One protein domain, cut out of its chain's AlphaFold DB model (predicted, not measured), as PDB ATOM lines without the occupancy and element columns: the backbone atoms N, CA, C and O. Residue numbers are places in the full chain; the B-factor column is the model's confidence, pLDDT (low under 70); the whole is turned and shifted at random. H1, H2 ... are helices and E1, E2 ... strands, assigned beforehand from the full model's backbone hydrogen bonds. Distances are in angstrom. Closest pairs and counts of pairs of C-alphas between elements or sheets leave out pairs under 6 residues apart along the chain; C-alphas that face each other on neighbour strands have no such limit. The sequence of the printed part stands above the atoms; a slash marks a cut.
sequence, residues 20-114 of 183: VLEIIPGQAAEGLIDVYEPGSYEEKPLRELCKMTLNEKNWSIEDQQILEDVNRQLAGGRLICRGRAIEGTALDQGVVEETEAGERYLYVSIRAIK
ATOM      1  N   VAL A  20     236.232 186.982 216.227       97.75
ATOM      2  CA  VAL A  20     236.209 187.630 217.536       97.75
ATOM      3  C   VAL A  20     236.858 189.005 217.391       97.75
ATOM      4  O   VAL A  20     238.054 189.121 217.105       97.75
ATOM      5  N   LEU A  21     236.059 190.054 217.562       97.62
ATOM      6  CA  LEU A  21     236.495 191.443 217.524       97.62
ATOM      7  C   LEU A  21     236.559 191.990 218.949       97.62
ATOM      8  O   LEU A  21     235.551 191.995 219.643       97.62
ATOM      9  N   GLU A  22     237.715 192.508 219.361       98.12
ATOM     10  CA  GLU A  22     237.880 193.132 220.678       98.12
ATOM     11  C   GLU A  22     238.303 194.601 220.549       98.12
ATOM     12  O   GLU A  22     239.319 194.920 219.921       98.12
ATOM     13  N   ILE A  23     237.542 195.508 221.170       98.00
ATOM     14  CA  ILE A  23     237.827 196.947 221.204       98.00
ATOM     15  C   ILE A  23     238.258 197.362 222.616       98.00
ATOM     16  O   ILE A  23     237.444 197.513 223.522       98.00
ATOM     17  N   ILE A  24     239.553 197.611 222.784       97.62
ATOM     18  CA  ILE A  24     240.199 197.907 224.065       97.62
ATOM     19  C   ILE A  24     240.355 199.430 224.244       97.62
ATOM     20  O   ILE A  24     241.009 200.083 223.415       97.62
ATOM     21  N   PRO A  25     239.828 200.037 225.323       96.56
ATOM     22  CA  PRO A  25     240.031 201.454 225.603       96.56
ATOM     23  C   PRO A  25     241.456 201.735 226.105       96.56
ATOM     24  O   PRO A  25     241.902 201.253 227.142       96.56
ATOM     25  N   GLY A  26     242.196 202.578 225.386       92.44
ATOM     26  CA  GLY A  26     243.515 203.064 225.784       92.44
ATOM     27  C   GLY A  26     244.520 201.940 226.074       92.44
ATOM     28  O   GLY A  26     244.923 201.192 225.178       92.44
ATOM     29  N   GLN A  27     244.970 201.882 227.331       90.19
ATOM     30  CA  GLN A  27     245.915 200.888 227.860       90.19
ATOM     31  C   GLN A  27     245.239 199.870 228.794       90.19
ATOM     32  O   GLN A  27     245.929 199.227 229.582       90.19
ATOM     33  N   ALA A  28     243.909 199.741 228.740       92.75
ATOM     34  CA  ALA A  28     243.192 198.740 229.521       92.75
ATOM     35  C   ALA A  28     243.645 197.310 229.171       92.75
ATOM     36  O   ALA A  28     244.206 197.062 228.092       92.75
ATOM     37  N   ALA A  29     243.418 196.402 230.122       91.94
ATOM     38  CA  ALA A  29     243.687 194.974 229.978       91.94
ATOM     39  C   ALA A  29     242.551 194.234 229.258       91.94
ATOM     40  O   ALA A  29     242.818 193.236 228.603       91.94
ATOM     41  N   GLU A  30     241.326 194.752 229.362       93.31
ATOM     42  CA  GLU A  30     240.103 194.165 228.813       93.31
ATOM     43  C   GLU A  30     239.434 195.154 227.853       93.31
ATOM     44  O   GLU A  30     239.607 196.377 227.974       93.31
ATOM     45  N   GLY A  31     238.688 194.622 226.890       95.44
ATOM     46  CA  GLY A  31     237.945 195.384 225.899       95.44
ATOM     47  C   GLY A  31     236.544 194.840 225.656       95.44
ATOM     48  O   GLY A  31     236.142 193.808 226.183       95.44
ATOM     49  N   LEU A  32     235.800 195.568 224.830       96.88
ATOM     50  CA  LEU A  32     234.463 195.189 224.399       96.88
ATOM     51  C   LEU A  32     234.583 194.097 223.333       96.88
ATOM     52  O   LEU A  32     235.194 194.350 222.290       96.88
ATOM     53  N   ILE A  33     234.023 192.915 223.592       96.81
ATOM     54  CA  ILE A  33     234.112 191.756 222.697       96.81
ATOM     55  C   ILE A  33     232.797 191.567 221.945       96.81
ATOM     56  O   ILE A  33     231.722 191.578 222.536       96.81
ATOM     57  N   ASP A  34     232.904 191.337 220.642       96.69
ATOM     58  CA  ASP A  34     231.789 190.988 219.771       96.69
ATOM     59  C   ASP A  34     232.185 189.838 218.843       96.69
ATOM     60  O   ASP A  34     233.341 189.739 218.413       96.69
ATOM     61  N   VAL A  35     231.233 188.953 218.548       96.56
ATOM     62  CA  VAL A  35     231.475 187.733 217.772       96.56
ATOM     63  C   VAL A  35     230.629 187.755 216.510       96.56
ATOM     64  O   VAL A  35     229.406 187.853 216.549       96.56
ATOM     65  N   TYR A  36     231.304 187.626 215.375       96.25
ATOM     66  CA  TYR A  36     230.705 187.635 214.053       96.25
ATOM     67  C   TYR A  36     230.743 186.235 213.449       96.25
ATOM     68  O   TYR A  36     231.799 185.607 213.335       96.25
ATOM     69  N   GLU A  37     229.578 185.776 213.004       95.06
ATOM     70  CA  GLU A  37     229.434 184.499 212.313       95.06
ATOM     71  C   GLU A  37     230.162 184.507 210.957       95.06
ATOM     72  O   GLU A  37     230.199 185.551 210.284       95.06
ATOM     73  N   PRO A  38     230.677 183.352 210.498       94.88
ATOM     74  CA  PRO A  38     231.161 183.198 209.131       94.88
ATOM     75  C   PRO A  38     230.115 183.640 208.096       94.88
ATOM     76  O   PRO A  38     228.950 183.249 208.149       94.88
ATOM     77  N   GLY A  39     230.536 184.442 207.125       91.94
ATOM     78  CA  GLY A  39     229.717 185.051 206.079       91.94
ATOM     79  C   GLY A  39     229.187 186.450 206.414       91.94
ATOM     80  O   GLY A  39     228.564 187.076 205.556       91.94
ATOM     81  N   SER A  40     229.385 186.953 207.641       93.19
ATOM     82  CA  SER A  40     228.828 188.240 208.086       93.19
ATOM     83  C   SER A  40     229.804 189.427 208.059       93.19
ATOM     84  O   SER A  40     229.354 190.581 208.164       93.19
ATOM     85  N   TYR A  41     231.111 189.175 207.919       94.94
ATOM     86  CA  TYR A  41     232.167 190.167 208.165       94.94
ATOM     87  C   TYR A  41     233.186 190.326 207.028       94.94
ATOM     88  O   TYR A  41     233.901 191.323 206.977       94.94
ATOM     89  N   GLU A  42     233.258 189.370 206.112       92.94
ATOM     90  CA  GLU A  42     234.335 189.192 205.136       92.94
ATOM     91  C   GLU A  42     234.394 190.334 204.124       92.94
ATOM     92  O   GLU A  42     235.471 190.789 203.750       92.94
ATOM     93  N   GLU A  43     233.229 190.823 203.706       92.19
ATOM     94  CA  GLU A  43     233.108 191.915 202.739       92.19
ATOM     95  C   GLU A  43     233.046 193.295 203.407       92.19
ATOM     96  O   GLU A  43     232.961 194.319 202.725       92.19
ATOM     97  N   LYS A  44     233.085 193.350 204.745       95.00
ATOM     98  CA  LYS A  44     232.971 194.603 205.490       95.00
ATOM     99  C   LYS A  44     234.346 195.150 205.854       95.00
ATOM    100  O   LYS A  44     235.213 194.421 206.342       95.00
ATOM    101  N   PRO A  45     234.562 196.464 205.691       96.31
ATOM    102  CA  PRO A  45     235.767 197.086 206.203       96.31
ATOM    103  C   PRO A  45     235.769 197.004 207.732       96.31
ATOM    104  O   PRO A  45     234.740 197.196 208.381       96.31
ATOM    105  N   LEU A  46     236.945 196.811 208.328       96.06
ATOM    106  CA  LEU A  46     237.085 196.640 209.778       96.06
ATOM    107  C   LEU A  46     236.481 197.814 210.565       96.06
ATOM    108  O   LEU A  46     235.872 197.641 211.613       96.06
ATOM    109  N   ARG A  47     236.577 199.025 210.007       96.56
ATOM    110  CA  ARG A  47     235.961 200.237 210.565       96.56
ATOM    111  C   ARG A  47     234.441 200.146 210.685       96.56
ATOM    112  O   ARG A  47     233.883 200.749 211.596       96.56
ATOM    113  N   GLU A  48     233.774 199.488 209.747       96.75
ATOM    114  CA  GLU A  48     232.326 199.297 209.796       96.75
ATOM    115  C   GLU A  48     231.952 198.281 210.868       96.75
ATOM    116  O   GLU A  48     231.071 198.580 211.664       96.75
ATOM    117  N   LEU A  49     232.693 197.175 210.980       97.00
ATOM    118  CA  LEU A  49     232.518 196.204 212.065       97.00
ATOM    119  C   LEU A  49     232.664 196.874 213.437       97.00
ATOM    120  O   LEU A  49     231.774 196.767 214.270       97.00
ATOM    121  N   CYS A  50     233.699 197.702 213.640       96.94
ATOM    122  CA  CYS A  50     233.821 198.471 214.883       96.94
ATOM    123  C   CYS A  50     232.607 199.365 215.142       96.94
ATOM    124  O   CYS A  50     232.157 199.482 216.273       96.94
ATOM    125  N   LYS A  51     232.079 200.034 214.111       96.44
ATOM    126  CA  LYS A  51     230.890 200.880 214.269       96.44
ATOM    127  C   LYS A  51     229.653 200.057 214.603       96.44
ATOM    128  O   LYS A  51     228.821 200.551 215.351       96.44
ATOM    129  N   MET A  52     229.501 198.867 214.028       95.88
ATOM    130  CA  MET A  52     228.392 197.970 214.342       95.88
ATOM    131  C   MET A  52     228.451 197.569 215.817       95.88
ATOM    132  O   MET A  52     227.509 197.866 216.544       95.88
ATOM    133  N   THR A  53     229.599 197.065 216.276       95.88
ATOM    134  CA  THR A  53     229.836 196.697 217.680       95.88
ATOM    135  C   THR A  53     229.596 197.867 218.642       95.88
ATOM    136  O   THR A  53     228.874 197.736 219.624       95.88
ATOM    137  N   LEU A  54     230.113 199.065 218.345       95.94
ATOM    138  CA  LEU A  54     229.937 200.237 219.220       95.94
ATOM    139  C   LEU A  54     228.503 200.798 219.242       95.94
ATOM    140  O   LEU A  54     228.177 201.578 220.134       95.94
ATOM    141  N   ASN A  55     227.664 200.447 218.263       95.56
ATOM    142  CA  ASN A  55     226.266 200.883 218.187       95.56
ATOM    143  C   ASN A  55     225.274 199.821 218.688       95.56
ATOM    144  O   ASN A  55     224.068 200.091 218.703       95.56
ATOM    145  N   GLU A  56     225.756 198.635 219.064       92.00
ATOM    146  CA  GLU A  56     224.930 197.590 219.660       92.00
ATOM    147  C   GLU A  56     224.287 198.115 220.953       92.00
ATOM    148  O   GLU A  56     224.892 198.861 221.727       92.00
ATOM    149  N   LYS A  57     223.006 197.791 221.152       85.69
ATOM    150  CA  LYS A  57     222.188 198.393 222.216       85.69
ATOM    151  C   LYS A  57     222.025 197.486 223.425       85.69
ATOM    152  O   LYS A  57     221.539 197.954 224.451       85.69
ATOM    153  N   ASN A  58     222.397 196.214 223.305       91.88
ATOM    154  CA  ASN A  58     222.139 195.201 224.320       91.88
ATOM    155  C   ASN A  58     223.412 194.718 225.034       91.88
ATOM    156  O   ASN A  58     223.611 193.521 225.224       91.88
ATOM    157  N   TRP A  59     224.268 195.657 225.430       93.88
ATOM    158  CA  TRP A  59     225.453 195.369 226.234       93.88
ATOM    159  C   TRP A  59     225.102 195.101 227.696       93.88
ATOM    160  O   TRP A  59     224.189 195.728 228.249       93.88
ATOM    161  N   SER A  60     225.863 194.205 228.329       95.06
ATOM    162  CA  SER A  60     225.817 194.013 229.779       95.06
ATOM    163  C   SER A  60     226.227 195.298 230.518       95.06
ATOM    164  O   SER A  60     226.790 196.215 229.925       95.06
ATOM    165  N   ILE A  61     225.948 195.393 231.822       94.31
ATOM    166  CA  ILE A  61     226.323 196.579 232.618       94.31
ATOM    167  C   ILE A  61     227.849 196.784 232.621       94.31
ATOM    168  O   ILE A  61     228.316 197.918 232.561       94.31
ATOM    169  N   GLU A  62     228.616 195.696 232.671       94.12
ATOM    170  CA  GLU A  62     230.084 195.716 232.635       94.12
ATOM    171  C   GLU A  62     230.582 196.196 231.263       94.12
ATOM    172  O   GLU A  62     231.369 197.139 231.175       94.12
ATOM    173  N   ASP A  63     230.020 195.652 230.183       95.81
ATOM    174  CA  ASP A  63     230.350 196.053 228.811       95.81
ATOM    175  C   ASP A  63     229.959 197.506 228.507       95.81
ATOM    176  O   ASP A  63     230.654 198.197 227.763       95.81
ATOM    177  N   GLN A  64     228.874 198.011 229.103       95.94
ATOM    178  CA  GLN A  64     228.477 199.417 228.979       95.94
ATOM    179  C   GLN A  64     229.541 200.358 229.551       95.94
ATOM    180  O   GLN A  64     229.842 201.377 228.932       95.94
ATOM    181  N   GLN A  65     230.162 200.007 230.683       95.00
ATOM    182  CA  GLN A  65     231.258 200.797 231.256       95.00
ATOM    183  C   GLN A  65     232.476 200.810 230.323       95.00
ATOM    184  O   GLN A  65     233.086 201.860 230.105       95.00
ATOM    185  N   ILE A  66     232.796 199.671 229.702       96.25
ATOM    186  CA  ILE A  66     233.868 199.587 228.701       96.25
ATOM    187  C   ILE A  66     233.522 200.434 227.470       96.25
ATOM    188  O   ILE A  66     234.372 201.174 226.970       96.25
ATOM    189  N   LEU A  67     232.279 200.381 226.989       96.56
ATOM    190  CA  LEU A  67     231.807 201.178 225.857       96.56
ATOM    191  C   LEU A  67     231.905 202.687 226.135       96.56
ATOM    192  O   LEU A  67     232.348 203.449 225.271       96.56
ATOM    193  N   GLU A  68     231.528 203.137 227.333       95.56
ATOM    194  CA  GLU A  68     231.696 204.529 227.770       95.56
ATOM    195  C   GLU A  68     233.170 204.954 227.743       95.56
ATOM    196  O   GLU A  68     233.513 206.029 227.231       95.56
ATOM    197  N   ASP A  69     234.058 204.089 228.228       95.69
ATOM    198  CA  ASP A  69     235.501 204.294 228.204       95.69
ATOM    199  C   ASP A  69     236.053 204.366 226.779       95.69
ATOM    200  O   ASP A  69     236.826 205.277 226.459       95.69
ATOM    201  N   VAL A  70     235.620 203.468 225.893       96.56
ATOM    202  CA  VAL A  70     235.976 203.490 224.471       96.56
ATOM    203  C   VAL A  70     235.524 204.802 223.835       96.56
ATOM    204  O   VAL A  70     236.330 205.479 223.193       96.56
ATOM    205  N   ASN A  71     234.279 205.220 224.058       95.56
ATOM    206  CA  ASN A  71     233.747 206.469 223.517       95.56
ATOM    207  C   ASN A  71     234.522 207.694 224.018       95.56
ATOM    208  O   ASN A  71     234.845 208.588 223.230       95.56
ATOM    209  N   ARG A  72     234.913 207.715 225.299       94.19
ATOM    210  CA  ARG A  72     235.769 208.768 225.862       94.19
ATOM    211  C   ARG A  72     237.145 208.812 225.197       94.19
ATOM    212  O   ARG A  72     237.657 209.900 224.945       94.19
ATOM    213  N   GLN A  73     237.742 207.660 224.886       94.50
ATOM    214  CA  GLN A  73     239.014 207.608 224.155       94.50
ATOM    215  C   GLN A  73     238.864 208.055 222.699       94.50
ATOM    216  O   GLN A  73     239.758 208.701 222.155       94.50
ATOM    217  N   LEU A  74     237.742 207.734 222.056       94.69
ATOM    218  CA  LEU A  74     237.469 208.137 220.678       94.69
ATOM    219  C   LEU A  74     237.138 209.628 220.544       94.69
ATOM    220  O   LEU A  74     237.335 210.182 219.461       94.69
ATOM    221  N   ALA A  75     236.736 210.307 221.625       92.38
ATOM    222  CA  ALA A  75     236.582 211.761 221.672       92.38
ATOM    223  C   ALA A  75     237.940 212.476 221.486       92.38
ATOM    224  O   ALA A  75     238.654 212.807 222.436       92.38
ATOM    225  N   GLY A  76     238.310 212.698 220.223       87.56
ATOM    226  CA  GLY A  76     239.619 213.226 219.819       87.56
ATOM    227  C   GLY A  76     240.699 212.153 219.625       87.56
ATOM    228  O   GLY A  76     241.868 212.495 219.461       87.56
ATOM    229  N   GLY A  77     240.325 210.871 219.644       93.38
ATOM    230  CA  GLY A  77     241.223 209.740 219.421       93.38
ATOM    231  C   GLY A  77     240.989 209.011 218.104       93.38
ATOM    232  O   GLY A  77     240.308 209.492 217.197       93.38
ATOM    233  N   ARG A  78     241.593 207.827 217.980       95.19
ATOM    234  CA  ARG A  78     241.429 206.950 216.814       95.19
ATOM    235  C   ARG A  78     241.523 205.475 217.192       95.19
ATOM    236  O   ARG A  78     242.173 205.119 218.172       95.19
ATOM    237  N   LEU A  79     240.919 204.634 216.360       96.50
ATOM    238  CA  LEU A  79     241.058 203.182 216.426       96.50
ATOM    239  C   LEU A  79     242.366 202.749 215.756       96.50
ATOM    240  O   LEU A  79     242.676 203.173 214.636       96.50
ATOM    241  N   ILE A  80     243.128 201.913 216.455       95.69
ATOM    242  CA  ILE A  80     244.443 201.425 216.048       95.69
ATOM    243  C   ILE A  80     244.456 199.903 216.148       95.69
ATOM    244  O   ILE A  80     244.131 199.354 217.193       95.69
ATOM    245  N   CYS A  81     244.915 199.227 215.103       95.25
ATOM    246  CA  CYS A  81     245.212 197.799 215.127       95.25
ATOM    247  C   CYS A  81     246.686 197.597 214.755       95.25
ATOM    248  O   CYS A  81     247.205 198.269 213.860       95.25
ATOM    249  N   ARG A  82     247.399 196.730 215.487       90.12
ATOM    250  CA  ARG A  82     248.834 196.433 215.265       90.12
ATOM    251  C   ARG A  82     249.721 197.687 215.092       90.12
ATOM    252  O   ARG A  82     250.626 197.728 214.262       90.12
ATOM    253  N   GLY A  83     249.444 198.740 215.866       90.50
ATOM    254  CA  GLY A  83     250.209 199.996 215.856       90.50
ATOM    255  C   GLY A  83     249.907 200.952 214.692       90.50
ATOM    256  O   GLY A  83     250.544 202.001 214.594       90.50
ATOM    257  N   ARG A  84     248.938 200.638 213.827       93.19
ATOM    258  CA  ARG A  84     248.517 201.479 212.694       93.19
ATOM    259  C   ARG A  84     247.036 201.821 212.788       93.19
ATOM    260  O   ARG A  84     246.283 201.145 213.481       93.19
ATOM    261  N   ALA A  85     246.614 202.890 212.117       94.06
ATOM    262  CA  ALA A  85     245.188 203.179 211.995       94.06
ATOM    263  C   ALA A  85     244.475 202.007 211.299       94.06
ATOM    264  O   ALA A  85     245.062 201.351 210.439       94.06
ATOM    265  N   ILE A  86     243.228 201.735 211.688       94.44
ATOM    266  CA  ILE A  86     242.454 200.648 211.077       94.44
ATOM    267  C   ILE A  86     242.135 200.946 209.602       94.44
ATOM    268  O   ILE A  86     241.619 202.020 209.266       94.44
ATOM    269  N   GLU A  87     242.430 199.975 208.741       92.38
ATOM    270  CA  GLU A  87     242.315 200.014 207.278       92.38
ATOM    271  C   GLU A  87     242.059 198.583 206.766       92.38
ATOM    272  O   GLU A  87     242.475 197.623 207.408       92.38
ATOM    273  N   GLY A  88     241.394 198.417 205.621       92.88
ATOM    274  CA  GLY A  88     241.108 197.084 205.067       92.88
ATOM    275  C   GLY A  88     240.034 196.300 205.832       92.88
ATOM    276  O   GLY A  88     239.128 196.888 206.435       92.88
ATOM    277  N   THR A  89     240.117 194.972 205.764       94.69
ATOM    278  CA  THR A  89     239.136 194.013 206.302       94.69
ATOM    279  C   THR A  89     239.649 193.311 207.565       94.69
ATOM    280  O   THR A  89     240.817 193.436 207.940       94.69
ATOM    281  N   ALA A  90     238.780 192.548 208.235       92.31
ATOM    282  CA  ALA A  90     239.186 191.725 209.377       92.31
ATOM    283  C   ALA A  90     240.183 190.616 208.984       92.31
ATOM    284  O   ALA A  90     241.080 190.302 209.762       92.31
ATOM    285  N   LEU A  91     240.080 190.075 207.762       92.12
ATOM    286  CA  LEU A  91     240.976 189.029 207.252       92.12
ATOM    287  C   LEU A  91     242.425 189.524 207.108       92.12
ATOM    288  O   LEU A  91     243.362 188.766 207.344       92.12
ATOM    289  N   ASP A  92     242.612 190.806 206.787       91.69
ATOM    290  CA  ASP A  92     243.940 191.409 206.611       91.69
ATOM    291  C   ASP A  92     244.679 191.615 207.944       91.69
ATOM    292  O   ASP A  92     245.913 191.632 208.006       91.69
ATOM    293  N   GLN A  93     243.920 191.827 209.022       91.88
ATOM    294  CA  GLN A  93     244.447 192.275 210.313       91.88
ATOM    295  C   GLN A  93     244.298 191.243 211.433       91.88
ATOM    296  O   GLN A  93     244.927 191.402 212.481       91.88
ATOM    297  N   GLY A  94     243.522 190.184 211.216       92.12
ATOM    298  CA  GLY A  94     243.284 189.136 212.197       92.12
ATOM    299  C   GLY A  94     244.448 188.164 212.368       92.12
ATOM    300  O   GLY A  94     245.362 188.071 211.541       92.12
ATOM    301  N   VAL A  95     244.442 187.469 213.500       94.50
ATOM    302  CA  VAL A  95     245.280 186.300 213.793       94.50
ATOM    303  C   VAL A  95     244.351 185.105 213.939       94.50
ATOM    304  O   VAL A  95     243.311 185.227 214.572       94.50
ATOM    305  N   VAL A  96     244.699 183.963 213.355       95.38
ATOM    306  CA  VAL A  96     243.962 182.727 213.633       95.38
ATOM    307  C   VAL A  96     244.414 182.191 214.984       95.38
ATOM    308  O   VAL A  96     245.607 181.965 215.187       95.38
ATOM    309  N   GLU A  97     243.461 181.976 215.877       95.69
ATOM    310  CA  GLU A  97     243.661 181.377 217.191       95.69
ATOM    311  C   GLU A  97     242.837 180.091 217.322       95.69
ATOM    312  O   GLU A  97     241.988 179.786 216.479       95.69
ATOM    313  N   GLU A  98     243.136 179.307 218.354       96.00
ATOM    314  CA  GLU A  98     242.492 178.028 218.641       96.00
ATOM    315  C   GLU A  98     242.126 177.971 220.126       96.00
ATOM    316  O   GLU A  98     242.944 178.306 220.985       96.00
ATOM    317  N   THR A  99     240.891 177.572 220.431       94.12
ATOM    318  CA  THR A  99     240.425 177.368 221.805       94.12
ATOM    319  C   THR A  99     241.046 176.112 222.413       94.12
ATOM    320  O   THR A  99     241.546 175.234 221.710       94.12
ATOM    321  N   GLU A 100     240.936 175.950 223.734       94.81
ATOM    322  CA  GLU A 100     241.363 174.718 224.419       94.81
ATOM    323  C   GLU A 100     240.642 173.455 223.908       94.81
ATOM    324  O   GLU A 100     241.162 172.347 224.034       94.81
ATOM    325  N   ALA A 101     239.455 173.614 223.314       94.00
ATOM    326  CA  ALA A 101     238.673 172.535 222.717       94.00
ATOM    327  C   ALA A 101     239.073 172.212 221.261       94.00
ATOM    328  O   ALA A 101     238.510 171.289 220.670       94.00
ATOM    329  N   GLY A 102     240.032 172.940 220.677       93.12
ATOM    330  CA  GLY A 102     240.476 172.767 219.291       93.12
ATOM    331  C   GLY A 102     239.636 173.526 218.255       93.12
ATOM    332  O   GLY A 102     239.702 173.223 217.061       93.12
ATOM    333  N   GLU A 103     238.815 174.490 218.681       92.69
ATOM    334  CA  GLU A 103     237.985 175.295 217.779       92.69
ATOM    335  C   GLU A 103     238.756 176.527 217.311       92.69
ATOM    336  O   GLU A 103     239.299 177.274 218.120       92.69
ATOM    337  N   ARG A 104     238.809 176.758 215.996       95.38
ATOM    338  CA  ARG A 104     239.574 177.868 215.415       95.38
ATOM    339  C   ARG A 104     238.699 179.090 215.171       95.38
ATOM    340  O   ARG A 104     237.591 178.960 214.654       95.38
ATOM    341  N   TYR A 105     239.237 180.269 215.457       96.00
ATOM    342  CA  TYR A 105     238.591 181.559 215.222       96.00
ATOM    343  C   TYR A 105     239.598 182.588 214.706       96.00
ATOM    344  O   TYR A 105     240.810 182.440 214.861       96.00
ATOM    345  N   LEU A 106     239.096 183.631 214.052       96.25
ATOM    346  CA  LEU A 106     239.878 184.796 213.668       96.25
ATOM    347  C   LEU A 106     239.763 185.844 214.776       96.25
ATOM    348  O   LEU A 106     238.663 186.262 215.103       96.25
ATOM    349  N   TYR A 107     240.877 186.293 215.333       97.25
ATOM    350  CA  TYR A 107     240.913 187.292 216.395       97.25
ATOM    351  C   TYR A 107     241.475 188.620 215.893       97.25
ATOM    352  O   TYR A 107     242.548 188.667 215.283       97.25
ATOM    353  N   VAL A 108     240.768 189.716 216.174       97.00
ATOM    354  CA  VAL A 108     241.204 191.079 215.853       97.00
ATOM    355  C   VAL A 108     241.113 191.954 217.098       97.00
ATOM    356  O   VAL A 108     240.022 192.293 217.551       97.00
ATOM    357  N   SER A 109     242.268 192.400 217.596       97.06
ATOM    358  CA  SER A 109     242.346 193.387 218.677       97.06
ATOM    359  C   SER A 109     242.520 194.806 218.142       97.06
ATOM    360  O   SER A 109     243.385 195.099 217.306       97.06
ATOM    361  N   ILE A 110     241.699 195.722 218.649       97.38
ATOM    362  CA  ILE A 110     241.676 197.127 218.252       97.38
ATOM    363  C   ILE A 110     241.747 197.988 219.499       97.38
ATOM    364  O   ILE A 110     240.969 197.830 220.427       97.38
ATOM    365  N   ARG A 111     242.659 198.954 219.512       97.06
ATOM    366  CA  ARG A 111     242.785 199.918 220.604       97.06
ATOM    367  C   ARG A 111     242.152 201.247 220.230       97.06
ATOM    368  O   ARG A 111     242.520 201.845 219.217       97.06
ATOM    369  N   ALA A 112     241.257 201.747 221.071       97.00
ATOM    370  CA  ALA A 112     240.784 203.124 221.020       97.00
ATOM    371  C   ALA A 112     241.757 204.008 221.804       97.00
ATOM    372  O   ALA A 112     241.790 203.959 223.030       97.00
ATOM    373  N   ILE A 113     242.588 204.792 221.115       94.00
ATOM    374  CA  ILE A 113     243.639 205.591 221.760       94.00
ATOM    375  C   ILE A 113     243.436 207.071 221.450       94.00
ATOM    376  O   ILE A 113     243.466 207.482 220.283       94.00
ATOM    377  N   LYS A 114     243.304 207.877 222.504       91.94
ATOM    378  CA  LYS A 114     243.444 209.331 222.429       91.94
ATOM    379  C   LYS A 114     244.934 209.722 222.455       91.94
ATOM    380  O   LYS A 114     245.685 209.165 223.263       91.94
TER     381      LYS A 114
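AT A GLANCE: This is residues 20 to 114 of the 183 residues of an uncharacterized protein of Deltaproteobacteria bacterium RBG_16_64_85 (UniProt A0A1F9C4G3). A strongly twisted sheet of five strands is built along one long strand, E5, with the helix H1 packed over one face and the helix H2 crossing the sheet where E1 and E5 end. E1 and then E2 lie to one side of E5, while the short strands E3 and E4 lie on its other side, beside different parts of it; the four-residue helix H3 is on the same face as H1. The printed part has 95 residues, with named elements in the order E1, E2, H1, H2, E3, H3, E4, E5, and its class is mixed, helices and strands. The sheet is branched and mixed: E1 and E5 are parallel, the other neighbours antiparallel. The whole is compact, with a radius of gyration of the C-alphas of 13.0 A and spans of 36 by 28 by 23 A.

IN THESE COORDINATES: E1, residues 20 to 25, begins with C-alpha 20 at (236.209, 187.630, 217.536) and is 16.5 A long. E2 is residues 32 to 36, 13.4 A. H1 is residues 46 to 55, 14.3 A, and H2 is residues 61 to 74, 20.0 A, beginning at (226.323, 196.579, 232.618). E3 is residues 78 to 81, H3 residues 90 to 93, and E4 residues 95 to 98. E5, residues 104 to 113, is 28.7 A long and ends with C-alpha 113 at (243.639, 205.591, 221.760).

HOW THE PARTS SIT: E1 and E2 form an antiparallel hairpin, with N 21 and O 34 2.9 A apart. E1 is parallel to E5, with N 22 and O 108 at 2.9 A. On the other side of E5, E3 lies beside residues 110 to 113, with N 80 and O 111 at 2.8 A, and E4 beside residues 104 to 107, with N 97 and O 105 at 2.9 A; E4 and E5 are a hairpin. H1 is on the sheet at a height of 8.6 A, over E1 and only just over E2 and E5, with 3 C-alphas on each of these two, and runs across the strands at 72 degrees to E1 on the local plane. H2 is on the sheet at a height of 6.9 A, over E1, across the strands at 64 degrees to E1 on the local plane; its closest C-alphas to E1 are those of Val 70 and Pro 25, 4.7 A. H1 and H2 are close but not clearly touching, the closest C-alphas being those of Leu 54 and Leu 67, 7.0 A. H3 is on the sheet, over none of its strands. In H1 and H2 every O i to N i+4 pair is within hydrogen-bond range; H3 is too short for such a pair.

THE WHOLE: The two C-alphas farthest apart, those of Gly 76 and Ala 101, are 40.8 A apart. The printed part has no cut, and no link is long. Mean pLDDT of the printed part is 94.7, and no printed residue is under 70.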